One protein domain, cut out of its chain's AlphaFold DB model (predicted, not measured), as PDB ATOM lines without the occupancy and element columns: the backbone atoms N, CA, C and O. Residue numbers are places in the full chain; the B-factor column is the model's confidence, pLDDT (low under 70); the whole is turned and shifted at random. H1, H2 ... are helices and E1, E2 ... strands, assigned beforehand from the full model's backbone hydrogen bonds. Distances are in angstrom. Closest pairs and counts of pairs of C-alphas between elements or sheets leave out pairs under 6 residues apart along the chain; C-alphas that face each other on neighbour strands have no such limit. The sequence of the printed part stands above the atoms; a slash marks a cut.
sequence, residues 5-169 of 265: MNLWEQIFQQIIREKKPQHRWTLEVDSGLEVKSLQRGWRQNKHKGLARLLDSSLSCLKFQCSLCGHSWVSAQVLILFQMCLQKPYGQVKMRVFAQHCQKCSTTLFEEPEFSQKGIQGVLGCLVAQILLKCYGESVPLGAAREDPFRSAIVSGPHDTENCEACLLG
ATOM      1  N   MET A   5     182.057 163.581 111.795       77.94
ATOM      2  CA  MET A   5     182.086 165.056 111.724       77.94
ATOM      3  C   MET A   5     181.977 165.577 110.283       77.94
ATOM      4  O   MET A   5     181.247 166.531 110.026       77.94
ATOM      5  N   ASN A   6     182.611 164.888 109.331       85.12
ATOM      6  CA  ASN A   6     182.469 165.206 107.911       85.12
ATOM      7  C   ASN A   6     181.011 165.097 107.440       85.12
ATOM      8  O   ASN A   6     180.564 165.935 106.666       85.12
ATOM      9  N   LEU A   7     180.257 164.110 107.932       88.56
ATOM     10  CA  LEU A   7     178.847 163.926 107.585       88.56
ATOM     11  C   LEU A   7     177.964 165.033 108.183       88.56
ATOM     12  O   LEU A   7     177.078 165.546 107.500       88.56
ATOM     13  N   TRP A   8     178.228 165.432 109.432       90.50
ATOM     14  CA  TRP A   8     177.555 166.563 110.079       90.50
ATOM     15  C   TRP A   8     177.745 167.860 109.288       90.50
ATOM     16  O   TRP A   8     176.762 168.506 108.930       90.50
ATOM     17  N   GLU A   9     178.993 168.208 108.967       92.75
ATOM     18  CA  GLU A   9     179.308 169.411 108.190       92.75
ATOM     19  C   GLU A   9     178.690 169.341 106.786       92.75
ATOM     20  O   GLU A   9     178.047 170.292 106.350       92.75
ATOM     21  N   GLN A  10     178.794 168.206 106.088       93.94
ATOM     22  CA  GLN A  10     178.215 168.037 104.750       93.94
ATOM     23  C   GLN A  10     176.697 168.258 104.729       93.94
ATOM     24  O   GLN A  10     176.199 169.036 103.911       93.94
ATOM     25  N   ILE A  11     175.957 167.613 105.639       92.62
ATOM     26  CA  ILE A  11     174.501 167.783 105.728       92.62
ATOM     27  C   ILE A  11     174.159 169.217 106.130       92.62
ATOM     28  O   ILE A  11     173.238 169.811 105.567       92.62
ATOM     29  N   PHE A  12     174.904 169.799 107.073       95.00
ATOM     30  CA  PHE A  12     174.679 171.173 107.504       95.00
ATOM     31  C   PHE A  12     174.819 172.142 106.329       95.00
ATOM     32  O   PHE A  12     173.911 172.939 106.086       95.00
ATOM     33  N   GLN A  13     175.903 172.014 105.555       96.50
ATOM     34  CA  GLN A  13     176.143 172.799 104.347       96.50
ATOM     35  C   GLN A  13     175.012 172.650 103.332       96.50
ATOM     36  O   GLN A  13     174.566 173.652 102.774       96.50
ATOM     37  N   GLN A  14     174.526 171.429 103.102       95.69
ATOM     38  CA  GLN A  14     173.416 171.183 102.184       95.69
ATOM     39  C   GLN A  14     172.160 171.961 102.608       95.69
ATOM     40  O   GLN A  14     171.606 172.712 101.806       95.69
ATOM     41  N   ILE A  15     171.745 171.832 103.873       94.62
ATOM     42  CA  ILE A  15     170.510 172.453 104.374       94.62
ATOM     43  C   ILE A  15     170.642 173.985 104.412       94.62
ATOM     44  O   ILE A  15     169.734 174.700 103.984       94.62
ATOM     45  N   ILE A  16     171.761 174.526 104.911       94.81
ATOM     46  CA  ILE A  16     171.907 175.979 105.073       94.81
ATOM     47  C   ILE A  16     172.102 176.701 103.739       94.81
ATOM     48  O   ILE A  16     171.588 177.807 103.588       94.81
ATOM     49  N   ARG A  17     172.780 176.099 102.752       95.94
ATOM     50  CA  ARG A  17     172.959 176.710 101.420       95.94
ATOM     51  C   ARG A  17     171.651 176.808 100.655       95.94
ATOM     52  O   ARG A  17     171.442 177.803  99.971       95.94
ATOM     53  N   GLU A  18     170.759 175.833 100.816       95.31
ATOM     54  CA  GLU A  18     169.411 175.900 100.248       95.31
ATOM     55  C   GLU A  18     168.640 177.117 100.790       95.31
ATOM     56  O   GLU A  18     167.951 177.807 100.044       95.31
ATOM     57  N   LYS A  19     168.786 177.424 102.088       93.25
ATOM     58  CA  LYS A  19     168.069 178.538 102.737       93.25
ATOM     59  C   LYS A  19     168.794 179.887 102.654       93.25
ATOM     60  O   LYS A  19     168.142 180.931 102.724       93.25
ATOM     61  N   LYS A  20     170.127 179.892 102.556       94.75
ATOM     62  CA  LYS A  20     171.000 181.082 102.550       94.75
ATOM     63  C   LYS A  20     172.169 180.928 101.562       94.75
ATOM     64  O   LYS A  20     173.324 180.928 101.989       94.75
ATOM     65  N   PRO A  21     171.913 180.883 100.244       94.56
ATOM     66  CA  PRO A  21     172.946 180.607  99.236       94.56
ATOM     67  C   PRO A  21     174.051 181.672  99.169       94.56
ATOM     68  O   PRO A  21     175.179 181.379  98.787       94.56
ATOM     69  N   GLN A  22     173.747 182.910  99.568       94.81
ATOM     70  CA  GLN A  22     174.695 184.031  99.562       94.81
ATOM     71  C   GLN A  22     175.555 184.118 100.836       94.81
ATOM     72  O   GLN A  22     176.428 184.977 100.930       94.81
ATOM     73  N   HIS A  23     175.303 183.269 101.836       93.69
ATOM     74  CA  HIS A  23     176.002 183.305 103.118       93.69
ATOM     75  C   HIS A  23     176.858 182.060 103.305       93.69
ATOM     76  O   HIS A  23     176.496 180.962 102.889       93.69
ATOM     77  N   ARG A  24     177.994 182.231 103.980       94.81
ATOM     78  CA  ARG A  24     178.911 181.134 104.290       94.81
ATOM     79  C   ARG A  24     178.806 180.799 105.764       94.81
ATOM     80  O   ARG A  24     179.236 181.587 106.598       94.81
ATOM     81  N   TRP A  25     178.222 179.648 106.060       95.38
ATOM     82  CA  TRP A  25     178.159 179.096 107.408       95.38
ATOM     83  C   TRP A  25     179.193 177.989 107.578       95.38
ATOM     84  O   TRP A  25     179.536 177.344 106.595       95.38
ATOM     85  N   THR A  26     179.669 177.756 108.797       94.12
ATOM     86  CA  THR A  26     180.508 176.599 109.161       94.12
ATOM     87  C   THR A  26     179.971 175.952 110.433       94.12
ATOM     88  O   THR A  26     179.464 176.673 111.299       94.12
ATOM     89  N   LEU A  27     180.094 174.632 110.574       92.62
ATOM     90  CA  LEU A  27     179.788 173.894 111.799       92.62
ATOM     91  C   LEU A  27     181.057 173.197 112.316       92.62
ATOM     92  O   LEU A  27     181.728 172.456 111.607       92.62
ATOM     93  N   GLU A  28     181.384 173.441 113.580       90.12
ATOM     94  CA  GLU A  28     182.558 172.880 114.250       90.12
ATOM     95  C   GLU A  28     182.136 172.158 115.530       90.12
ATOM     96  O   GLU A  28     181.280 172.653 116.267       90.12
ATOM     97  N   VAL A  29     182.738 171.001 115.813       85.12
ATOM     98  CA  VAL A  29     182.566 170.309 117.096       85.12
ATOM     99  C   VAL A  29     183.591 170.837 118.093       85.12
ATOM    100  O   VAL A  29     184.787 170.815 117.827       85.12
ATOM    101  N   ASP A  30     183.119 171.276 119.254       84.69
ATOM    102  CA  ASP A  30     183.927 171.820 120.341       84.69
ATOM    103  C   ASP A  30     183.511 171.142 121.656       84.69
ATOM    104  O   ASP A  30     182.572 171.567 122.328       84.69
ATOM    105  N   SER A  31     184.195 170.056 122.035       79.38
ATOM    106  CA  SER A  31     183.918 169.322 123.283       79.38
ATOM    107  C   SER A  31     184.167 170.170 124.538       79.38
ATOM    108  O   SER A  31     183.628 169.874 125.602       79.38
ATOM    109  N   GLY A  32     184.955 171.244 124.422       80.88
ATOM    110  CA  GLY A  32     185.217 172.204 125.494       80.88
ATOM    111  C   GLY A  32     184.164 173.304 125.600       80.88
ATOM    112  O   GLY A  32     184.246 174.128 126.510       80.88
ATOM    113  N   LEU A  33     183.165 173.330 124.709       80.00
ATOM    114  CA  LEU A  33     182.161 174.385 124.668       80.00
ATOM    115  C   LEU A  33     181.424 174.484 126.008       80.00
ATOM    116  O   LEU A  33     180.696 173.572 126.414       80.00
ATOM    117  N   GLU A  34     181.632 175.597 126.707       71.75
ATOM    118  CA  GLU A  34     181.092 175.790 128.044       71.75
ATOM    119  C   GLU A  34     179.650 176.285 128.035       71.75
ATOM    120  O   GLU A  34     179.272 177.261 127.385       71.75
ATOM    121  N   VAL A  35     178.872 175.677 128.916       64.88
ATOM    122  CA  VAL A  35     177.469 175.987 129.189       64.88
ATOM    123  C   VAL A  35     177.327 177.316 129.928       64.88
ATOM    124  O   VAL A  35     176.345 178.019 129.735       64.88
ATOM    125  N   LYS A  36     178.324 177.727 130.729       57.25
ATOM    126  CA  LYS A  36     178.316 178.997 131.487       57.25
ATOM    127  C   LYS A  36     178.200 180.235 130.584       57.25
ATOM    128  O   LYS A  36     177.746 181.285 131.046       57.25
ATOM    129  N   SER A  37     178.525 180.102 129.295       52.28
ATOM    130  CA  SER A  37     178.250 181.107 128.261       52.28
ATOM    131  C   SER A  37     176.750 181.418 128.094       52.28
ATOM    132  O   SER A  37     176.407 182.531 127.697       52.28
ATOM    133  N   LEU A  38     175.849 180.505 128.490       50.16
ATOM    134  CA  LEU A  38     174.394 180.709 128.508       50.16
ATOM    135  C   LEU A  38     173.951 181.819 129.469       50.16
ATOM    136  O   LEU A  38     172.905 182.421 129.241       50.16
ATOM    137  N   GLN A  39     174.697 182.089 130.549       40.47
ATOM    138  CA  GLN A  39     174.189 182.907 131.658       40.47
ATOM    139  C   GLN A  39     174.619 184.383 131.647       40.47
ATOM    140  O   GLN A  39     173.967 185.187 132.306       40.47
ATOM    141  N   ARG A  40     175.684 184.785 130.933       37.56
ATOM    142  CA  ARG A  40     176.376 186.061 131.245       37.56
ATOM    143  C   ARG A  40     176.456 187.139 130.152       37.56
ATOM    144  O   ARG A  40     177.137 188.131 130.379       37.56
ATOM    145  N   GLY A  41     175.788 187.013 128.999       37.84
ATOM    146  CA  GLY A  41     176.121 187.881 127.847       37.84
ATOM    147  C   GLY A  41     175.000 188.344 126.920       37.84
ATOM    148  O   GLY A  41     175.288 188.749 125.799       37.84
ATOM    149  N   TRP A  42     173.734 188.312 127.335       46.28
ATOM    150  CA  TRP A  42     172.608 188.684 126.467       46.28
ATOM    151  C   TRP A  42     172.361 190.193 126.412       46.28
ATOM    152  O   TRP A  42     171.275 190.638 126.774       46.28
ATOM    153  N   ARG A  43     173.337 191.001 125.975       32.62
ATOM    154  CA  ARG A  43     173.089 192.406 125.603       32.62
ATOM    155  C   ARG A  43     173.988 192.875 124.457       32.62
ATOM    156  O   ARG A  43     175.188 193.028 124.611       32.62
ATOM    157  N   GLN A  44     173.293 193.159 123.357       37.16
ATOM    158  CA  GLN A  44     173.531 194.198 122.355       37.16
ATOM    159  C   GLN A  44     174.823 194.170 121.517       37.16
ATOM    160  O   GLN A  44     175.927 194.432 121.974       37.16
ATOM    161  N   ASN A  45     174.558 194.038 120.211       38.25
ATOM    162  CA  ASN A  45     175.338 194.483 119.058       38.25
ATOM    163  C   ASN A  45     176.538 193.597 118.674       38.25
ATOM    164  O   ASN A  45     177.574 193.582 119.328       38.25
ATOM    165  N   LYS A  46     176.386 192.930 117.514       38.31
ATOM    166  CA  LYS A  46     177.221 191.860 116.918       38.31
ATOM    167  C   LYS A  46     176.896 190.483 117.507       38.31
ATOM    168  O   LYS A  46     177.466 190.078 118.509       38.31
ATOM    169  N   HIS A  47     175.940 189.798 116.867       44.91
ATOM    170  CA  HIS A  47     175.321 188.524 117.257       44.91
ATOM    171  C   HIS A  47     176.341 187.423 117.586       44.91
ATOM    172  O   HIS A  47     176.650 186.583 116.745       44.91
ATOM    173  N   LYS A  48     176.858 187.432 118.813       38.69
ATOM    174  CA  LYS A  48     177.713 186.399 119.387       38.69
ATOM    175  C   LYS A  48     176.891 185.602 120.395       38.69
ATOM    176  O   LYS A  48     176.468 186.146 121.408       38.69
ATOM    177  N   GLY A  49     176.716 184.310 120.119       42.69
ATOM    178  CA  GLY A  49     176.500 183.282 121.132       42.69
ATOM    179  C   GLY A  49     175.056 182.990 121.517       42.69
ATOM    180  O   GLY A  49     174.714 183.063 122.690       42.69
ATOM    181  N   LEU A  50     174.219 182.575 120.564       50.19
ATOM    182  CA  LEU A  50     173.001 181.843 120.922       50.19
ATOM    183  C   LEU A  50     173.401 180.414 121.281       50.19
ATOM    184  O   LEU A  50     173.502 179.580 120.387       50.19
ATOM    185  N   ALA A  51     173.694 180.187 122.559       47.94
ATOM    186  CA  ALA A  51     173.880 178.867 123.137       47.94
ATOM    187  C   ALA A  51     172.492 178.218 123.326       47.94
ATOM    188  O   ALA A  51     171.629 178.791 123.995       47.94
ATOM    189  N   ARG A  52     172.220 177.071 122.694       54.88
ATOM    190  CA  ARG A  52     170.938 176.367 122.830       54.88
ATOM    191  C   ARG A  52     171.124 174.868 122.975       54.88
ATOM    192  O   ARG A  52     171.865 174.272 122.206       54.88
ATOM    193  N   LEU A  53     170.408 174.302 123.941       49.28
ATOM    194  CA  LEU A  53     170.324 172.869 124.168       49.28
ATOM    195  C   LEU A  53     169.213 172.274 123.315       49.28
ATOM    196  O   LEU A  53     168.103 172.809 123.261       49.28
ATOM    197  N   LEU A  54     169.540 171.173 122.665       54.91
ATOM    198  CA  LEU A  54     168.630 170.363 121.890       54.91
ATOM    199  C   LEU A  54     168.427 169.026 122.587       54.91
ATOM    200  O   LEU A  54     169.398 168.291 122.704       54.91
ATOM    201  N   ASP A  55     167.192 168.712 122.981       52.50
ATOM    202  CA  ASP A  55     166.772 167.346 123.308       52.50
ATOM    203  C   ASP A  55     166.328 166.642 122.015       52.50
ATOM    204  O   ASP A  55     165.290 166.966 121.435       52.50
ATOM    205  N   SER A  56     167.167 165.745 121.494       53.75
ATOM    206  CA  SER A  56     166.849 164.981 120.284       53.75
ATOM    207  C   SER A  56     166.154 163.673 120.637       53.75
ATOM    208  O   SER A  56     166.743 162.597 120.561       53.75
ATOM    209  N   SER A  57     164.874 163.746 120.978       51.09
ATOM    210  CA  SER A  57     164.113 162.544 121.311       51.09
ATOM    211  C   SER A  57     163.571 161.788 120.076       51.09
ATOM    212  O   SER A  57     163.005 160.704 120.180       51.09
ATOM    213  N   LEU A  58     163.785 162.338 118.875       46.31
ATOM    214  CA  LEU A  58     163.432 161.745 117.574       46.31
ATOM    215  C   LEU A  58     164.522 160.836 116.981       46.31
ATOM    216  O   LEU A  58     164.365 160.337 115.864       46.31
ATOM    217  N   SER A  59     165.635 160.628 117.687       52.31
ATOM    218  CA  SER A  59     166.762 159.855 117.178       52.31
ATOM    219  C   SER A  59     167.028 158.660 118.085       52.31
ATOM    220  O   SER A  59     167.423 158.820 119.233       52.31
ATOM    221  N   CYS A  60     166.848 157.448 117.554       53.50
ATOM    222  CA  CYS A  60     167.379 156.230 118.159       53.50
ATOM    223  C   CYS A  60     168.910 156.346 118.181       53.50
ATOM    224  O   CYS A  60     169.575 156.064 117.183       53.50
ATOM    225  N   LEU A  61     169.449 156.860 119.282       70.12
ATOM    226  CA  LEU A  61     170.873 157.095 119.493       70.12
ATOM    227  C   LEU A  61     171.413 155.925 120.289       70.12
ATOM    228  O   LEU A  61     170.857 155.576 121.331       70.12
ATOM    229  N   LYS A  62     172.466 155.302 119.771       81.81
ATOM    230  CA  LYS A  62     173.115 154.171 120.421       81.81
ATOM    231  C   LYS A  62     174.381 154.670 121.100       81.81
ATOM    232  O   LYS A  62     175.206 155.318 120.471       81.81
ATOM    233  N   PHE A  63     174.531 154.345 122.368       87.44
ATOM    234  CA  PHE A  63     175.782 154.461 123.094       87.44
ATOM    235  C   PHE A  63     176.446 153.093 123.138       87.44
ATOM    236  O   PHE A  63     175.764 152.062 123.166       87.44
ATOM    237  N   GLN A  64     177.772 153.077 123.165       90.69
ATOM    238  CA  GLN A  64     178.545 151.860 123.344       90.69
ATOM    239  C   GLN A  64     179.710 152.136 124.287       90.69
ATOM    240  O   GLN A  64     180.538 152.994 124.021       90.69
ATOM    241  N   CYS A  65     179.777 151.375 125.376       92.69
ATOM    242  CA  CYS A  65     180.885 151.436 126.314       92.69
ATOM    243  C   CYS A  65     182.144 150.877 125.662       92.69
ATOM    244  O   CYS A  65     182.184 149.706 125.275       92.69
ATOM    245  N   SER A  66     183.180 151.702 125.600       91.69
ATOM    246  CA  SER A  66     184.508 151.345 125.116       91.69
ATOM    247  C   SER A  66     185.201 150.302 126.002       91.69
ATOM    248  O   SER A  66     186.023 149.534 125.508       91.69
ATOM    249  N   LEU A  67     184.841 150.229 127.291       92.31
ATOM    250  CA  LEU A  67     185.463 149.325 128.265       92.31
ATOM    251  C   LEU A  67     184.815 147.936 128.303       92.31
ATOM    252  O   LEU A  67     185.508 146.927 128.214       92.31
ATOM    253  N   CYS A  68     183.490 147.864 128.464       93.38
ATOM    254  CA  CYS A  68     182.779 146.591 128.652       93.38
ATOM    255  C   CYS A  68     181.970 146.147 127.426       93.38
ATOM    256  O   CYS A  68     181.308 145.112 127.467       93.38
ATOM    257  N   GLY A  69     181.960 146.943 126.352       91.25
ATOM    258  CA  GLY A  69     181.218 146.660 125.122       91.25
ATOM    259  C   GLY A  69     179.696 146.782 125.243       91.25
ATOM    260  O   GLY A  69     178.990 146.637 124.242       91.25
ATOM    261  N   HIS A  70     179.161 147.057 126.439       91.25
ATOM    262  CA  HIS A  70     177.727 147.221 126.643       91.25
ATOM    263  C   HIS A  70     177.193 148.372 125.790       91.25
ATOM    264  O   HIS A  70     177.761 149.459 125.786       91.25
ATOM    265  N   SER A  71     176.097 148.128 125.074       89.50
ATOM    266  CA  SER A  71     175.404 149.149 124.297       89.50
ATOM    267  C   SER A  71     174.038 149.445 124.898       89.50
ATOM    268  O   SER A  71     173.337 148.517 125.299       89.50
ATOM    269  N   TRP A  72     173.648 150.715 124.899       87.62
ATOM    270  CA  TRP A  72     172.334 151.169 125.350       87.62
ATOM    271  C   TRP A  72     171.804 152.263 124.427       87.62
ATOM    272  O   TRP A  72     172.533 152.812 123.602       87.62
ATOM    273  N   VAL A  73     170.511 152.548 124.533       79.94
ATOM    274  CA  VAL A  73     169.869 153.671 123.845       79.94
ATOM    275  C   VAL A  73     169.390 154.669 124.885       79.94
ATOM    276  O   VAL A  73     168.969 154.268 125.969       79.94
ATOM    277  N   SER A  74     169.443 155.957 124.561       73.38
ATOM    278  CA  SER A  74     168.860 157.006 125.403       73.38
ATOM    279  C   SER A  74     167.690 157.650 124.679       73.38
ATOM    280  O   SER A  74     167.788 157.948 123.488       73.38
ATOM    281  N   ALA A  75     166.601 157.900 125.409       64.06
ATOM    282  CA  ALA A  75     165.468 158.674 124.906       64.06
ATOM    283  C   ALA A  75     165.819 160.158 124.709       64.06
ATOM    284  O   ALA A  75     165.136 160.850 123.963       64.06
ATOM    285  N   GLN A  76     166.872 160.636 125.379       68.69
ATOM    286  CA  GLN A  76     167.292 162.034 125.354       68.69
ATOM    287  C   GLN A  76     168.809 162.136 125.205       68.69
ATOM    288  O   GLN A  76     169.571 161.502 125.942       68.69
ATOM    289  N   VAL A  77     169.247 162.968 124.266       74.69
ATOM    290  CA  VAL A  77     170.638 163.405 124.134       74.69
ATOM    291  C   VAL A  77     170.627 164.907 123.995       74.69
ATOM    292  O   VAL A  77     169.904 165.440 123.150       74.69
ATOM    293  N   LEU A  78     171.444 165.566 124.816       79.31
ATOM    294  CA  LEU A  78     171.614 167.004 124.750       79.31
ATOM    295  C   LEU A  78     172.728 167.384 123.781       79.31
ATOM    296  O   LEU A  78     173.829 166.835 123.811       79.31
ATOM    297  N   ILE A  79     172.437 168.377 122.946       81.81
ATOM    298  CA  ILE A  79     173.424 169.016 122.078       81.81
ATOM    299  C   ILE A  79     173.377 170.519 122.315       81.81
ATOM    300  O   ILE A  79     172.320 171.134 122.201       81.81
ATOM    301  N   LEU A  80     174.518 171.111 122.647       81.12
ATOM    302  CA  LEU A  80     174.697 172.547 122.767       81.12
ATOM    303  C   LEU A  80     175.165 173.122 121.434       81.12
ATOM    304  O   LEU A  80     176.212 172.733 120.930       81.12
ATOM    305  N   PHE A  81     174.441 174.102 120.911       83.62
ATOM    306  CA  PHE A  81     174.864 174.893 119.757       83.62
ATOM    307  C   PHE A  81     175.161 176.312 120.181       83.62
ATOM    308  O   PHE A  81     174.289 176.919 120.781       83.62
ATOM    309  N   GLN A  82     176.313 176.860 119.815       83.25
ATOM    310  CA  GLN A  82     176.615 178.284 119.891       83.25
ATOM    311  C   GLN A  82     176.650 178.861 118.477       83.25
ATOM    312  O   GLN A  82     177.504 178.494 117.675       83.25
ATOM    313  N   MET A  83     175.748 179.794 118.178       83.38
ATOM    314  CA  MET A  83     175.651 180.413 116.851       83.38
ATOM    315  C   MET A  83     176.139 181.867 116.868       83.38
ATOM    316  O   MET A  83     175.847 182.620 117.804       83.38
ATOM    317  N   CYS A  84     176.854 182.270 115.818       83.00
ATOM    318  CA  CYS A  84     177.307 183.640 115.584       83.00
ATOM    319  C   CYS A  84     177.094 184.027 114.115       83.00
ATOM    320  O   CYS A  84     177.477 183.275 113.224       83.00
ATOM    321  N   LEU A  85     176.540 185.217 113.858       85.75
ATOM    322  CA  LEU A  85     176.358 185.751 112.501       85.75
ATOM    323  C   LEU A  85     177.045 187.113 112.352       85.75
ATOM    324  O   LEU A  85     176.654 188.097 112.981       85.75
ATOM    325  N   GLN A  86     178.023 187.165 111.453       85.81
ATOM    326  CA  GLN A  86     178.720 188.358 110.978       85.81
ATOM    327  C   GLN A  86     178.624 188.383 109.450       85.81
ATOM    328  O   GLN A  86     179.513 187.905 108.750       85.81
ATOM    329  N   LYS A  87     177.488 188.874 108.934       83.75
ATOM    330  CA  LYS A  87     177.137 188.773 107.508       83.75
ATOM    331  C   LYS A  87     178.312 189.191 106.595       83.75
ATOM    332  O   LYS A  87     178.914 190.230 106.858       83.75
ATOM    333  N   PRO A  88     178.607 188.419 105.530       90.19
ATOM    334  CA  PRO A  88     177.886 187.227 105.059       90.19
ATOM    335  C   PRO A  88     178.298 185.910 105.749       90.19
ATOM    336  O   PRO A  88     177.813 184.847 105.363       90.19
ATOM    337  N   TYR A  89     179.161 185.957 106.763       91.19
ATOM    338  CA  TYR A  89     179.739 184.786 107.420       91.19
ATOM    339  C   TYR A  89     178.991 184.408 108.700       91.19
ATOM    340  O   TYR A  89     178.660 185.257 109.526       91.19
ATOM    341  N   GLY A  90     178.736 183.121 108.888       90.25
ATOM    342  CA  GLY A  90     178.172 182.569 110.110       90.25
ATOM    343  C   GLY A  90     179.002 181.399 110.619       90.25
ATOM    344  O   GLY A  90     179.641 180.694 109.845       90.25
ATOM    345  N   GLN A  91     178.988 181.192 111.927       90.81
ATOM    346  CA  GLN A  91     179.667 180.073 112.570       90.81
ATOM    347  C   GLN A  91     178.728 179.425 113.579       90.81
ATOM    348  O   GLN A  91     178.033 180.114 114.333       90.81
ATOM    349  N   VAL A  92     178.745 178.098 113.602       90.06
ATOM    350  CA  VAL A  92     178.149 177.277 114.645       90.06
ATOM    351  C   VAL A  92     179.251 176.463 115.306       90.06
ATOM    352  O   VAL A  92     179.985 175.750 114.630       90.06
ATOM    353  N   LYS A  93     179.338 176.546 116.630       88.44
ATOM    354  CA  LYS A  93     180.048 175.558 117.443       88.44
ATOM    355  C   LYS A  93     179.040 174.615 118.074       88.44
ATOM    356  O   LYS A  93     177.974 175.060 118.496       88.44
ATOM    357  N   MET A  94     179.368 173.336 118.139       85.88
ATOM    358  CA  MET A  94     178.494 172.290 118.645       85.88
ATOM    359  C   MET A  94     179.216 171.448 119.692       85.88
ATOM    360  O   MET A  94     180.341 171.021 119.472       85.88
ATOM    361  N   ARG A  95     178.529 171.127 120.785       86.88
ATOM    362  CA  ARG A  95     178.948 170.099 121.740       86.88
ATOM    363  C   ARG A  95     177.835 169.094 121.921       86.88
ATOM    364  O   ARG A  95     176.713 169.472 122.240       86.88
ATOM    365  N   VAL A  96     178.157 167.827 121.735       85.38
ATOM    366  CA  VAL A  96     177.263 166.720 122.061       85.38
ATOM    367  C   VAL A  96     177.612 166.259 123.467       85.38
ATOM    368  O   VAL A  96     178.786 166.040 123.752       85.38
ATOM    369  N   PHE A  97     176.614 166.144 124.339       85.06
ATOM    370  CA  PHE A  97     176.822 165.605 125.678       85.06
ATOM    371  C   PHE A  97     176.756 164.081 125.658       85.06
ATOM    372  O   PHE A  97     175.899 163.478 125.004       85.06
ATOM    373  N   ALA A  98     177.672 163.478 126.394       89.56
ATOM    374  CA  ALA A  98     177.895 162.051 126.478       89.56
ATOM    375  C   ALA A  98     177.242 161.448 127.741       89.56
ATOM    376  O   ALA A  98     176.611 162.147 128.543       89.56
ATOM    377  N   GLN A  99     177.329 160.125 127.897       89.19
ATOM    378  CA  GLN A  99     176.763 159.411 129.048       89.19
ATOM    379  C   GLN A  99     177.752 158.406 129.639       89.19
ATOM    380  O   GLN A  99     178.531 157.793 128.912       89.19
ATOM    381  N   HIS A 100     177.713 158.215 130.955       92.62
ATOM    382  CA  HIS A 100     178.418 157.118 131.606       92.62
ATOM    383  C   HIS A 100     177.768 155.775 131.280       92.62
ATOM    384  O   HIS A 100     176.561 155.660 131.062       92.62
ATOM    385  N   CYS A 101     178.590 154.728 131.276       91.56
ATOM    386  CA  CYS A 101     178.079 153.372 131.197       91.56
ATOM    387  C   CYS A 101     177.487 152.952 132.546       91.56
ATOM    388  O   CYS A 101     178.213 152.844 133.527       91.56
ATOM    389  N   GLN A 102     176.212 152.564 132.555       88.62
ATOM    390  CA  GLN A 102     175.483 152.110 133.751       88.62
ATOM    391  C   GLN A 102     176.087 150.876 134.448       88.62
ATOM    392  O   GLN A 102     175.729 150.559 135.578       88.62
ATOM    393  N   LYS A 103     176.974 150.132 133.772       90.06
ATOM    394  CA  LYS A 103     177.613 148.922 134.316       90.06
ATOM    395  C   LYS A 103     179.011 149.160 134.871       90.06
ATOM    396  O   LYS A 103     179.523 148.306 135.589       90.06
ATOM    397  N   CYS A 104     179.651 150.261 134.496       90.00
ATOM    398  CA  CYS A 104     181.034 150.534 134.853       90.00
ATOM    399  C   CYS A 104     181.071 151.685 135.854       90.00
ATOM    400  O   CYS A 104     180.490 152.731 135.604       90.00
ATOM    401  N   SER A 105     181.852 151.559 136.922       83.50
ATOM    402  CA  SER A 105     182.151 152.660 137.851       83.50
ATOM    403  C   SER A 105     183.194 153.646 137.291       83.50
ATOM    404  O   SER A 105     184.018 154.189 138.024       83.50
ATOM    405  N   THR A 106     183.211 153.833 135.970       78.81
ATOM    406  CA  THR A 106     184.206 154.652 135.268       78.81
ATOM    407  C   THR A 106     183.820 156.126 135.274       78.81
ATOM    408  O   THR A 106     182.644 156.466 135.220       78.81
ATOM    409  N   THR A 107     184.822 157.005 135.250       81.31
ATOM    410  CA  THR A 107     184.639 158.445 135.013       81.31
ATOM    411  C   THR A 107     184.640 158.799 133.522       81.31
ATOM    412  O   THR A 107     184.626 159.977 133.172       81.31
ATOM    413  N   LEU A 108     184.712 157.809 132.627       90.06
ATOM    414  CA  LEU A 108     184.693 158.031 131.183       90.06
ATOM    415  C   LEU A 108     183.258 158.204 130.680       90.06
ATOM    416  O   LEU A 108     182.381 157.388 130.977       90.06
ATOM    417  N   PHE A 109     183.037 159.251 129.893       91.31
ATOM    418  CA  PHE A 109     181.791 159.471 129.176       91.31
ATOM    419  C   PHE A 109     181.877 158.919 127.751       91.31
ATOM    420  O   PHE A 109     182.877 159.118 127.064       91.31
ATOM    421  N   GLU A 110     180.806 158.266 127.308       91.69
ATOM    422  CA  GLU A 110     180.677 157.703 125.967       91.69
ATOM    423  C   GLU A 110     179.814 158.613 125.090       91.69
ATOM    424  O   GLU A 110     178.684 158.960 125.449       91.69
ATOM    425  N   GLU A 111     180.350 159.019 123.938       88.06
ATOM    426  CA  GLU A 111     179.625 159.839 122.966       88.06
ATOM    427  C   GLU A 111     178.542 159.005 122.249       88.06
ATOM    428  O   GLU A 111     178.773 157.836 121.926       88.06
ATOM    429  N   PRO A 112     177.367 159.584 121.948       86.19
ATOM    430  CA  PRO A 112     176.334 158.877 121.206       86.19
ATOM    431  C   PRO A 112     176.687 158.707 119.727       86.19
ATOM    432  O   PRO A 112     177.214 159.609 119.069       86.19
ATOM    433  N   GLU A 113     176.276 157.577 119.160       86.25
ATOM    434  CA  GLU A 113     176.312 157.322 117.726       86.25
ATOM    435  C   GLU A 113     175.003 157.760 117.060       86.25
ATOM    436  O   GLU A 113     173.912 157.289 117.397       86.25
ATOM    437  N   PHE A 114     175.120 158.647 116.068       80.94
ATOM    438  CA  PHE A 114     173.987 159.168 115.306       80.94
ATOM    439  C   PHE A 114     173.838 158.442 113.972       80.94
ATOM    440  O   PHE A 114     174.790 158.326 113.199       80.94
ATOM    441  N   SER A 115     172.606 158.045 113.652       83.06
ATOM    442  CA  SER A 115     172.244 157.696 112.277       83.06
ATOM    443  C   SER A 115     172.213 158.949 111.397       83.06
ATOM    444  O   SER A 115     171.915 160.045 111.875       83.06
ATOM    445  N   GLN A 116     172.423 158.794 110.089       85.62
ATOM    446  CA  GLN A 116     172.334 159.910 109.139       85.62
ATOM    447  C   GLN A 116     170.982 160.646 109.218       85.62
ATOM    448  O   GLN A 116     170.943 161.874 109.184       85.62
ATOM    449  N   LYS A 117     169.872 159.909 109.375       82.38
ATOM    450  CA  LYS A 117     168.529 160.491 109.542       82.38
ATOM    451  C   LYS A 117     168.425 161.319 110.828       82.38
ATOM    452  O   LYS A 117     167.827 162.393 110.812       82.38
ATOM    453  N   GLY A 118     169.030 160.844 111.918       79.50
ATOM    454  CA  GLY A 118     169.128 161.589 113.176       79.50
ATOM    455  C   GLY A 118     169.900 162.899 113.007       79.50
ATOM    456  O   GLY A 118     169.406 163.954 113.400       79.50
ATOM    457  N   ILE A 119     171.053 162.852 112.327       84.12
ATOM    458  CA  ILE A 119     171.864 164.037 111.990       84.12
ATOM    459  C   ILE A 119     171.042 165.048 111.175       84.12
ATOM    460  O   ILE A 119     170.995 166.226 111.523       84.12
ATOM    461  N   GLN A 120     170.342 164.601 110.125       85.38
ATOM    462  CA  GLN A 120     169.474 165.466 109.310       85.38
ATOM    463  C   GLN A 120     168.371 166.130 110.139       85.38
ATOM    464  O   GLN A 120     168.129 167.327 109.980       85.38
ATOM    465  N   GLY A 121     167.728 165.375 111.035       80.25
ATOM    466  CA  GLY A 121     166.696 165.896 111.929       80.25
ATOM    467  C   GLY A 121     167.233 167.005 112.830       80.25
ATOM    468  O   GLY A 121     166.678 168.101 112.839       80.25
ATOM    469  N   VAL A 122     168.353 166.749 113.517       81.88
ATOM    470  CA  VAL A 122     169.040 167.730 114.372       81.88
ATOM    471  C   VAL A 122     169.427 168.987 113.588       81.88
ATOM    472  O   VAL A 122     169.163 170.106 114.033       81.88
ATOM    473  N   LEU A 123     170.033 168.825 112.411       87.88
ATOM    474  CA  LEU A 123     170.546 169.946 111.625       87.88
ATOM    475  C   LEU A 123     169.446 170.771 110.954       87.88
ATOM    476  O   LEU A 123     169.562 171.994 110.897       87.88
ATOM    477  N   GLY A 124     168.354 170.152 110.495       85.94
ATOM    478  CA  GLY A 124     167.199 170.893 109.972       85.94
ATOM    479  C   GLY A 124     166.585 171.795 111.040       85.94
ATOM    480  O   GLY A 124     166.301 172.973 110.819       85.94
ATOM    481  N   CYS A 125     166.493 171.251 112.245       81.12
ATOM    482  CA  CYS A 125     166.141 171.965 113.452       81.12
ATOM    483  C   CYS A 125     167.106 173.139 113.738       81.12
ATOM    484  O   CYS A 125     166.665 174.276 113.938       81.12
ATOM    485  N   LEU A 126     168.426 172.901 113.733       85.94
ATOM    486  CA  LEU A 126     169.446 173.942 113.936       85.94
ATOM    487  C   LEU A 126     169.287 175.083 112.924       85.94
ATOM    488  O   LEU A 126     169.265 176.253 113.304       85.94
ATOM    489  N   VAL A 127     169.127 174.755 111.639       89.00
ATOM    490  CA  VAL A 127     168.945 175.754 110.582       89.00
ATOM    491  C   VAL A 127     167.681 176.576 110.821       89.00
ATOM    492  O   VAL A 127     167.730 177.797 110.692       89.00
ATOM    493  N   ALA A 128     166.581 175.966 111.268       84.25
ATOM    494  CA  ALA A 128     165.387 176.720 111.647       84.25
ATOM    495  C   ALA A 128     165.672 177.756 112.759       84.25
ATOM    496  O   ALA A 128     165.164 178.876 112.687       84.25
ATOM    497  N   GLN A 129     166.534 177.450 113.744       80.12
ATOM    498  CA  GLN A 129     166.965 178.450 114.744       80.12
ATOM    499  C   GLN A 129     167.846 179.526 114.153       80.12
ATOM    500  O   GLN A 129     167.713 180.680 114.547       80.12
ATOM    501  N   ILE A 130     168.754 179.178 113.245       86.38
ATOM    502  CA  ILE A 130     169.596 180.167 112.577       86.38
ATOM    503  C   ILE A 130     168.704 181.189 111.866       86.38
ATOM    504  O   ILE A 130     168.865 182.390 112.080       86.38
ATOM    505  N   LEU A 131     167.723 180.727 111.086       86.56
ATOM    506  CA  LEU A 131     166.766 181.597 110.394       86.56
ATOM    507  C   LEU A 131     165.988 182.473 111.382       86.56
ATOM    508  O   LEU A 131     165.980 183.698 111.253       86.56
ATOM    509  N   LEU A 132     165.425 181.864 112.426       81.00
ATOM    510  CA  LEU A 132     164.622 182.572 113.418       81.00
ATOM    511  C   LEU A 132     165.426 183.592 114.232       81.00
ATOM    512  O   LEU A 132     164.983 184.717 114.446       81.00
ATOM    513  N   LYS A 133     166.593 183.195 114.737       77.50
ATOM    514  CA  LYS A 133     167.335 183.945 115.756       77.50
ATOM    515  C   LYS A 133     168.442 184.819 115.182       77.50
ATOM    516  O   LYS A 133     168.699 185.883 115.733       77.50
ATOM    517  N   CYS A 134     169.108 184.379 114.115       83.31
ATOM    518  CA  CYS A 134     170.199 185.141 113.504       83.31
ATOM    519  C   CYS A 134     169.701 186.047 112.372       83.31
ATOM    520  O   CYS A 134     170.243 187.135 112.186       83.31
ATOM    521  N   TYR A 135     168.681 185.617 111.621       84.88
ATOM    522  CA  TYR A 135     168.119 186.399 110.512       84.88
ATOM    523  C   TYR A 135     166.795 187.095 110.850       84.88
ATOM    524  O   TYR A 135     166.416 188.015 110.132       84.88
ATOM    525  N   GLY A 136     166.130 186.715 111.946       80.25
ATOM    526  CA  GLY A 136     164.835 187.285 112.333       80.25
ATOM    527  C   GLY A 136     163.672 186.804 111.460       80.25
ATOM    528  O   GLY A 136     162.628 187.447 111.425       80.25
ATOM    529  N   GLU A 137     163.846 185.700 110.734       83.38
ATOM    530  CA  GLU A 137     162.853 185.179 109.796       83.38
ATOM    531  C   GLU A 137     161.853 184.269 110.513       83.38
ATOM    532  O   GLU A 137     162.229 183.340 111.230       83.38
ATOM    533  N   SER A 138     160.556 184.498 110.305       66.88
ATOM    534  CA  SER A 138     159.525 183.570 110.765       66.88
ATOM    535  C   SER A 138     159.545 182.321 109.890       66.88
ATOM    536  O   SER A 138     159.220 182.385 108.705       66.88
ATOM    537  N   VAL A 139     159.904 181.175 110.464       60.75
ATOM    538  CA  VAL A 139     159.787 179.890 109.769       60.75
ATOM    539  C   VAL A 139     158.306 179.482 109.782       60.75
ATOM    540  O   VAL A 139     157.723 179.454 110.870       60.75
ATOM    541  N   PRO A 140     157.670 179.168 108.634       52.66
ATOM    542  CA  PRO A 140     156.315 178.634 108.610       52.66
ATOM    543  C   PRO A 140     156.333 177.180 109.105       52.66
ATOM    544  O   PRO A 140     156.257 176.235 108.327       52.66
ATOM    545  N   LEU A 141     156.474 176.986 110.417       51.62
ATOM    546  CA  LEU A 141     156.031 175.753 111.054       51.62
ATOM    547  C   LEU A 141     154.519 175.872 111.236       51.62
ATOM    548  O   LEU A 141     154.033 176.824 111.852       51.62
ATOM    549  N   GLY A 142     153.770 174.924 110.674       42.47
ATOM    550  CA  GLY A 142     152.331 174.829 110.885       42.47
ATOM    551  C   GLY A 142     151.998 174.925 112.375       42.47
ATOM    552  O   GLY A 142     152.499 174.140 113.169       42.47
ATOM    553  N   ALA A 143     151.185 175.925 112.721       38.09
ATOM    554  CA  ALA A 143     150.559 176.135 114.023       38.09
ATOM    555  C   ALA A 143     151.466 175.929 115.252       38.09
ATOM    556  O   ALA A 143     151.251 175.009 116.027       38.09
ATOM    557  N   ALA A 144     152.409 176.843 115.477       39.19
ATOM    558  CA  ALA A 144     152.483 177.625 116.715       39.19
ATOM    559  C   ALA A 144     153.753 178.482 116.717       39.19
ATOM    560  O   ALA A 144     154.767 178.144 116.118       39.19
ATOM    561  N   ARG A 145     153.732 179.567 117.496       44.88
ATOM    562  CA  ARG A 145     154.926 180.297 117.970       44.88
ATOM    563  C   ARG A 145     155.814 179.432 118.887       44.88
ATOM    564  O   ARG A 145     156.524 179.951 119.746       44.88
ATOM    565  N   GLU A 146     155.706 178.119 118.758       49.06
ATOM    566  CA  GLU A 146     156.414 177.141 119.542       49.06
ATOM    567  C   GLU A 146     157.743 176.892 118.867       49.06
ATOM    568  O   GLU A 146     157.869 176.663 117.666       49.06
ATOM    569  N   ASP A 147     158.761 177.027 119.689       54.47
ATOM    570  CA  ASP A 147     160.095 176.617 119.367       54.47
ATOM    571  C   ASP A 147     160.103 175.219 118.705       54.47
ATOM    572  O   ASP A 147     159.632 174.282 119.352       54.47
ATOM    573  N   PRO A 148     160.665 175.054 117.485       53.03
ATOM    574  CA  PRO A 148     160.734 173.776 116.761       53.03
ATOM    575  C   PRO A 148     161.293 172.594 117.570       53.03
ATOM    576  O   PRO A 148     161.156 171.445 117.175       53.03
ATOM    577  N   PHE A 149     161.940 172.894 118.696       57.34
ATOM    578  CA  PHE A 149     162.584 171.957 119.603       57.34
ATOM    579  C   PHE A 149     161.791 171.644 120.869       57.34
ATOM    580  O   PHE A 149     162.051 170.627 121.500       57.34
ATOM    581  N   ARG A 150     160.813 172.478 121.241       48.12
ATOM    582  CA  ARG A 150     159.876 172.166 122.330       48.12
ATOM    583  C   ARG A 150     158.847 171.122 121.913       48.12
ATOM    584  O   ARG A 150     158.402 170.352 122.754       48.12
ATOM    585  N   SER A 151     158.481 171.089 120.634       40.66
ATOM    586  CA  SER A 151     157.510 170.133 120.089       40.66
ATOM    587  C   SER A 151     158.109 168.755 119.778       40.66
ATOM    588  O   SER A 151     157.363 167.823 119.493       40.66
ATOM    589  N   ALA A 152     159.438 168.610 119.852       45.75
ATOM    590  CA  ALA A 152     160.174 167.383 119.534       45.75
ATOM    591  C   ALA A 152     160.525 166.514 120.760       45.75
ATOM    592  O   ALA A 152     161.241 165.524 120.607       45.75
ATOM    593  N   ILE A 153     160.033 166.867 121.953       49.84
ATOM    594  CA  ILE A 153     160.301 166.125 123.189       49.84
ATOM    595  C   ILE A 153     159.500 164.816 123.158       49.84
ATOM    596  O   ILE A 153     158.277 164.813 123.308       49.84
ATOM    597  N   VAL A 154     160.186 163.693 122.969       48.56
ATOM    598  CA  VAL A 154     159.630 162.357 123.212       48.56
ATOM    599  C   VAL A 154     159.778 162.086 124.700       48.56
ATOM    600  O   VAL A 154     160.865 162.157 125.270       48.56
ATOM    601  N   SER A 155     158.646 161.797 125.335       51.59
ATOM    602  CA  SER A 155     158.604 161.344 126.719       51.59
ATOM    603  C   SER A 155     159.276 159.972 126.823       51.59
ATOM    604  O   SER A 155     158.902 159.040 126.109       51.59
ATOM    605  N   GLY A 156     160.275 159.849 127.693       58.59
ATOM    606  CA  GLY A 156     160.986 158.604 127.953       58.59
ATOM    607  C   GLY A 156     161.871 158.717 129.196       58.59
ATOM    608  O   GLY A 156     162.179 159.833 129.622       58.59
ATOM    609  N   PRO A 157     162.263 157.585 129.807       66.12
ATOM    610  CA  PRO A 157     163.152 157.592 130.961       66.12
ATOM    611  C   PRO A 157     164.500 158.198 130.559       66.12
ATOM    612  O   PRO A 157     165.138 157.751 129.604       66.12
ATOM    613  N   HIS A 158     164.913 159.230 131.288       76.19
ATOM    614  CA  HIS A 158     166.211 159.867 131.133       76.19
ATOM    615  C   HIS A 158     167.073 159.562 132.355       76.19
ATOM    616  O   HIS A 158     166.689 159.842 133.490       76.19
ATOM    617  N   ASP A 159     168.241 158.979 132.110       81.44
ATOM    618  CA  ASP A 159     169.206 158.634 133.145       81.44
ATOM    619  C   ASP A 159     170.024 159.871 133.543       81.44
ATOM    620  O   ASP A 159     171.099 160.145 133.006       81.44
ATOM    621  N   THR A 160     169.451 160.660 134.452       82.62
ATOM    622  CA  THR A 160     170.046 161.919 134.929       82.62
ATOM    623  C   THR A 160     171.370 161.717 135.663       82.62
ATOM    624  O   THR A 160     172.231 162.592 135.602       82.62
ATOM    625  N   GLU A 161     171.565 160.574 136.322       87.31
ATOM    626  CA  GLU A 161     172.773 160.281 137.102       87.31
ATOM    627  C   GLU A 161     173.973 159.986 136.199       87.31
ATOM    628  O   GLU A 161     175.102 160.336 136.533       87.31
ATOM    629  N   ASN A 162     173.729 159.393 135.028       89.00
ATOM    630  CA  ASN A 162     174.777 159.064 134.067       89.00
ATOM    631  C   ASN A 162     174.908 160.088 132.927       89.00
ATOM    632  O   ASN A 162     175.795 159.951 132.085       89.00
ATOM    633  N   CYS A 163     174.059 161.118 132.862       86.69
ATOM    634  CA  CYS A 163     174.113 162.123 131.801       86.69
ATOM    635  C   CYS A 163     175.122 163.239 132.104       86.69
ATOM    636  O   CYS A 163     174.974 163.971 133.083       86.69
ATOM    637  N   GLU A 164     176.095 163.453 131.207       88.19
ATOM    638  CA  GLU A 164     177.113 164.507 131.344       88.19
ATOM    639  C   GLU A 164     176.484 165.891 131.549       88.19
ATOM    640  O   GLU A 164     176.911 166.666 132.402       88.19
ATOM    641  N   ALA A 165     175.433 166.204 130.793       81.12
ATOM    642  CA  ALA A 165     174.752 167.484 130.899       81.12
ATOM    643  C   ALA A 165     174.099 167.679 132.280       81.12
ATOM    644  O   ALA A 165     174.287 168.728 132.901       81.12
ATOM    645  N   CYS A 166     173.385 166.667 132.787       83.00
ATOM    646  CA  CYS A 166     172.777 166.709 134.118       83.00
ATOM    647  C   CYS A 166     173.820 166.882 135.219       83.00
ATOM    648  O   CYS A 166     173.636 167.718 136.104       83.00
ATOM    649  N   LEU A 167     174.945 166.171 135.119       86.62
ATOM    650  CA  LEU A 167     176.065 166.292 136.054       86.62
ATOM    651  C   LEU A 167     176.717 167.684 136.018       86.62
ATOM    652  O   LEU A 167     177.226 168.162 137.030       86.62
ATOM    653  N   LEU A 168     176.639 168.385 134.883       82.56
ATOM    654  CA  LEU A 168     177.045 169.788 134.743       82.56
ATOM    655  C   LEU A 168     175.971 170.793 135.211       82.56
ATOM    656  O   LEU A 168     176.135 172.001 135.022       82.56
ATOM    657  N   GLY A 169     174.877 170.322 135.818       76.12
ATOM    658  CA  GLY A 169     173.774 171.153 136.307       76.12
ATOM    659  C   GLY A 169     172.836 171.648 135.203       76.12
ATOM    660  O   GLY A 169     172.068 172.589 135.414       76.12
TER     661      GLY A 169
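This is residues 5 to 169 of the 265 residues of the protein "receptor-transporting protein 4" of Phascolarctos cinereus (UniProt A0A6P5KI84). A twisted sheet of four strands, E1, E6, E5 and E2, has the two long helices H1 and H3 packed over one face and the short helix H2 on the other. Beyond one end of these strands, the small hairpin of E3 and E4 and much of the loop of residues 97 to 115 form a lobe, while residues 136 to 163 run back from the end of H3 to the short H4. The printed part has 165 residues, with four named helices and six named strands in the order H1 E1 H2 E2 E3 E4 E5 E6 H3 H4; the four-stranded sheet is mixed, E3 and E4 are antiparallel. The class is mixed, helices and strands, with 82 residues, under half, in named elements. The whole is compact, with a radius of gyration of the C-alphas of 16.5 A and spans of 48 by 32 by 32 A.

In the large sheet, E1 is residues 24 to 29, 17.2 A long, E6 89 to 96, 23.4 A, E5 78 to 86, 26.4 A, and E2 48 to 55, 22.3 A. C-alpha 78 is at (171.614, 167.004, 124.750). H3 is residues 116 to 135, 26.9 A, and H1 5 to 19, 21.4 A, beginning at C-alpha 5 (182.086, 165.056, 111.724). H2 is residues 35 to 38, E3 61 to 64, E4 71 to 74, and H4 164 to 167, ending at C-alpha 167 (176.065, 166.292, 136.054).

E1 and E6 are parallel, with N 28 and O 92 2.9 A apart. E6 and E5, a hairpin, are antiparallel, with N 82 and O 93 at 2.8 A. E5 and E2 are antiparallel, with N 52 and O 81 at 2.8 A. E1, H2, E2 form a split strand-helix-strand unit, two strands running the same way with E6 and E5 between them; its crossover is right-handed. H1 and H3, on one face, make two layers with the sheet. H3 lies over E5 at a height of 7.1 A, slantwise at 42 degrees on the local plane. H1 touches H3 at a steep tilt of 47 degrees, the same way; their closest C-alphas, Phe 12 and Leu 123, are 6.0 A apart. H2 is on the opposite face from H3, at a height of 8.3 A. H4 only grazes the sheet, with residues 164 to 166. In the hairpin E3 and E4, N 63 and O 72 are 2.8 A apart. Every O i to N i+4 pair is within hydrogen-bond range in H1 and H3; H2 and H4 are too short for one.

The two C-alphas farthest apart, Gln 22 and Ser 105, are 50.1 A apart. The printed part has no cut. The links E6 to H3 and H3 to H4 are long, 19 and 28 residues. Mean pLDDT of the printed part is 75.8; residues 35 to 60, 75 to 76 and 138 to 157 are under 70.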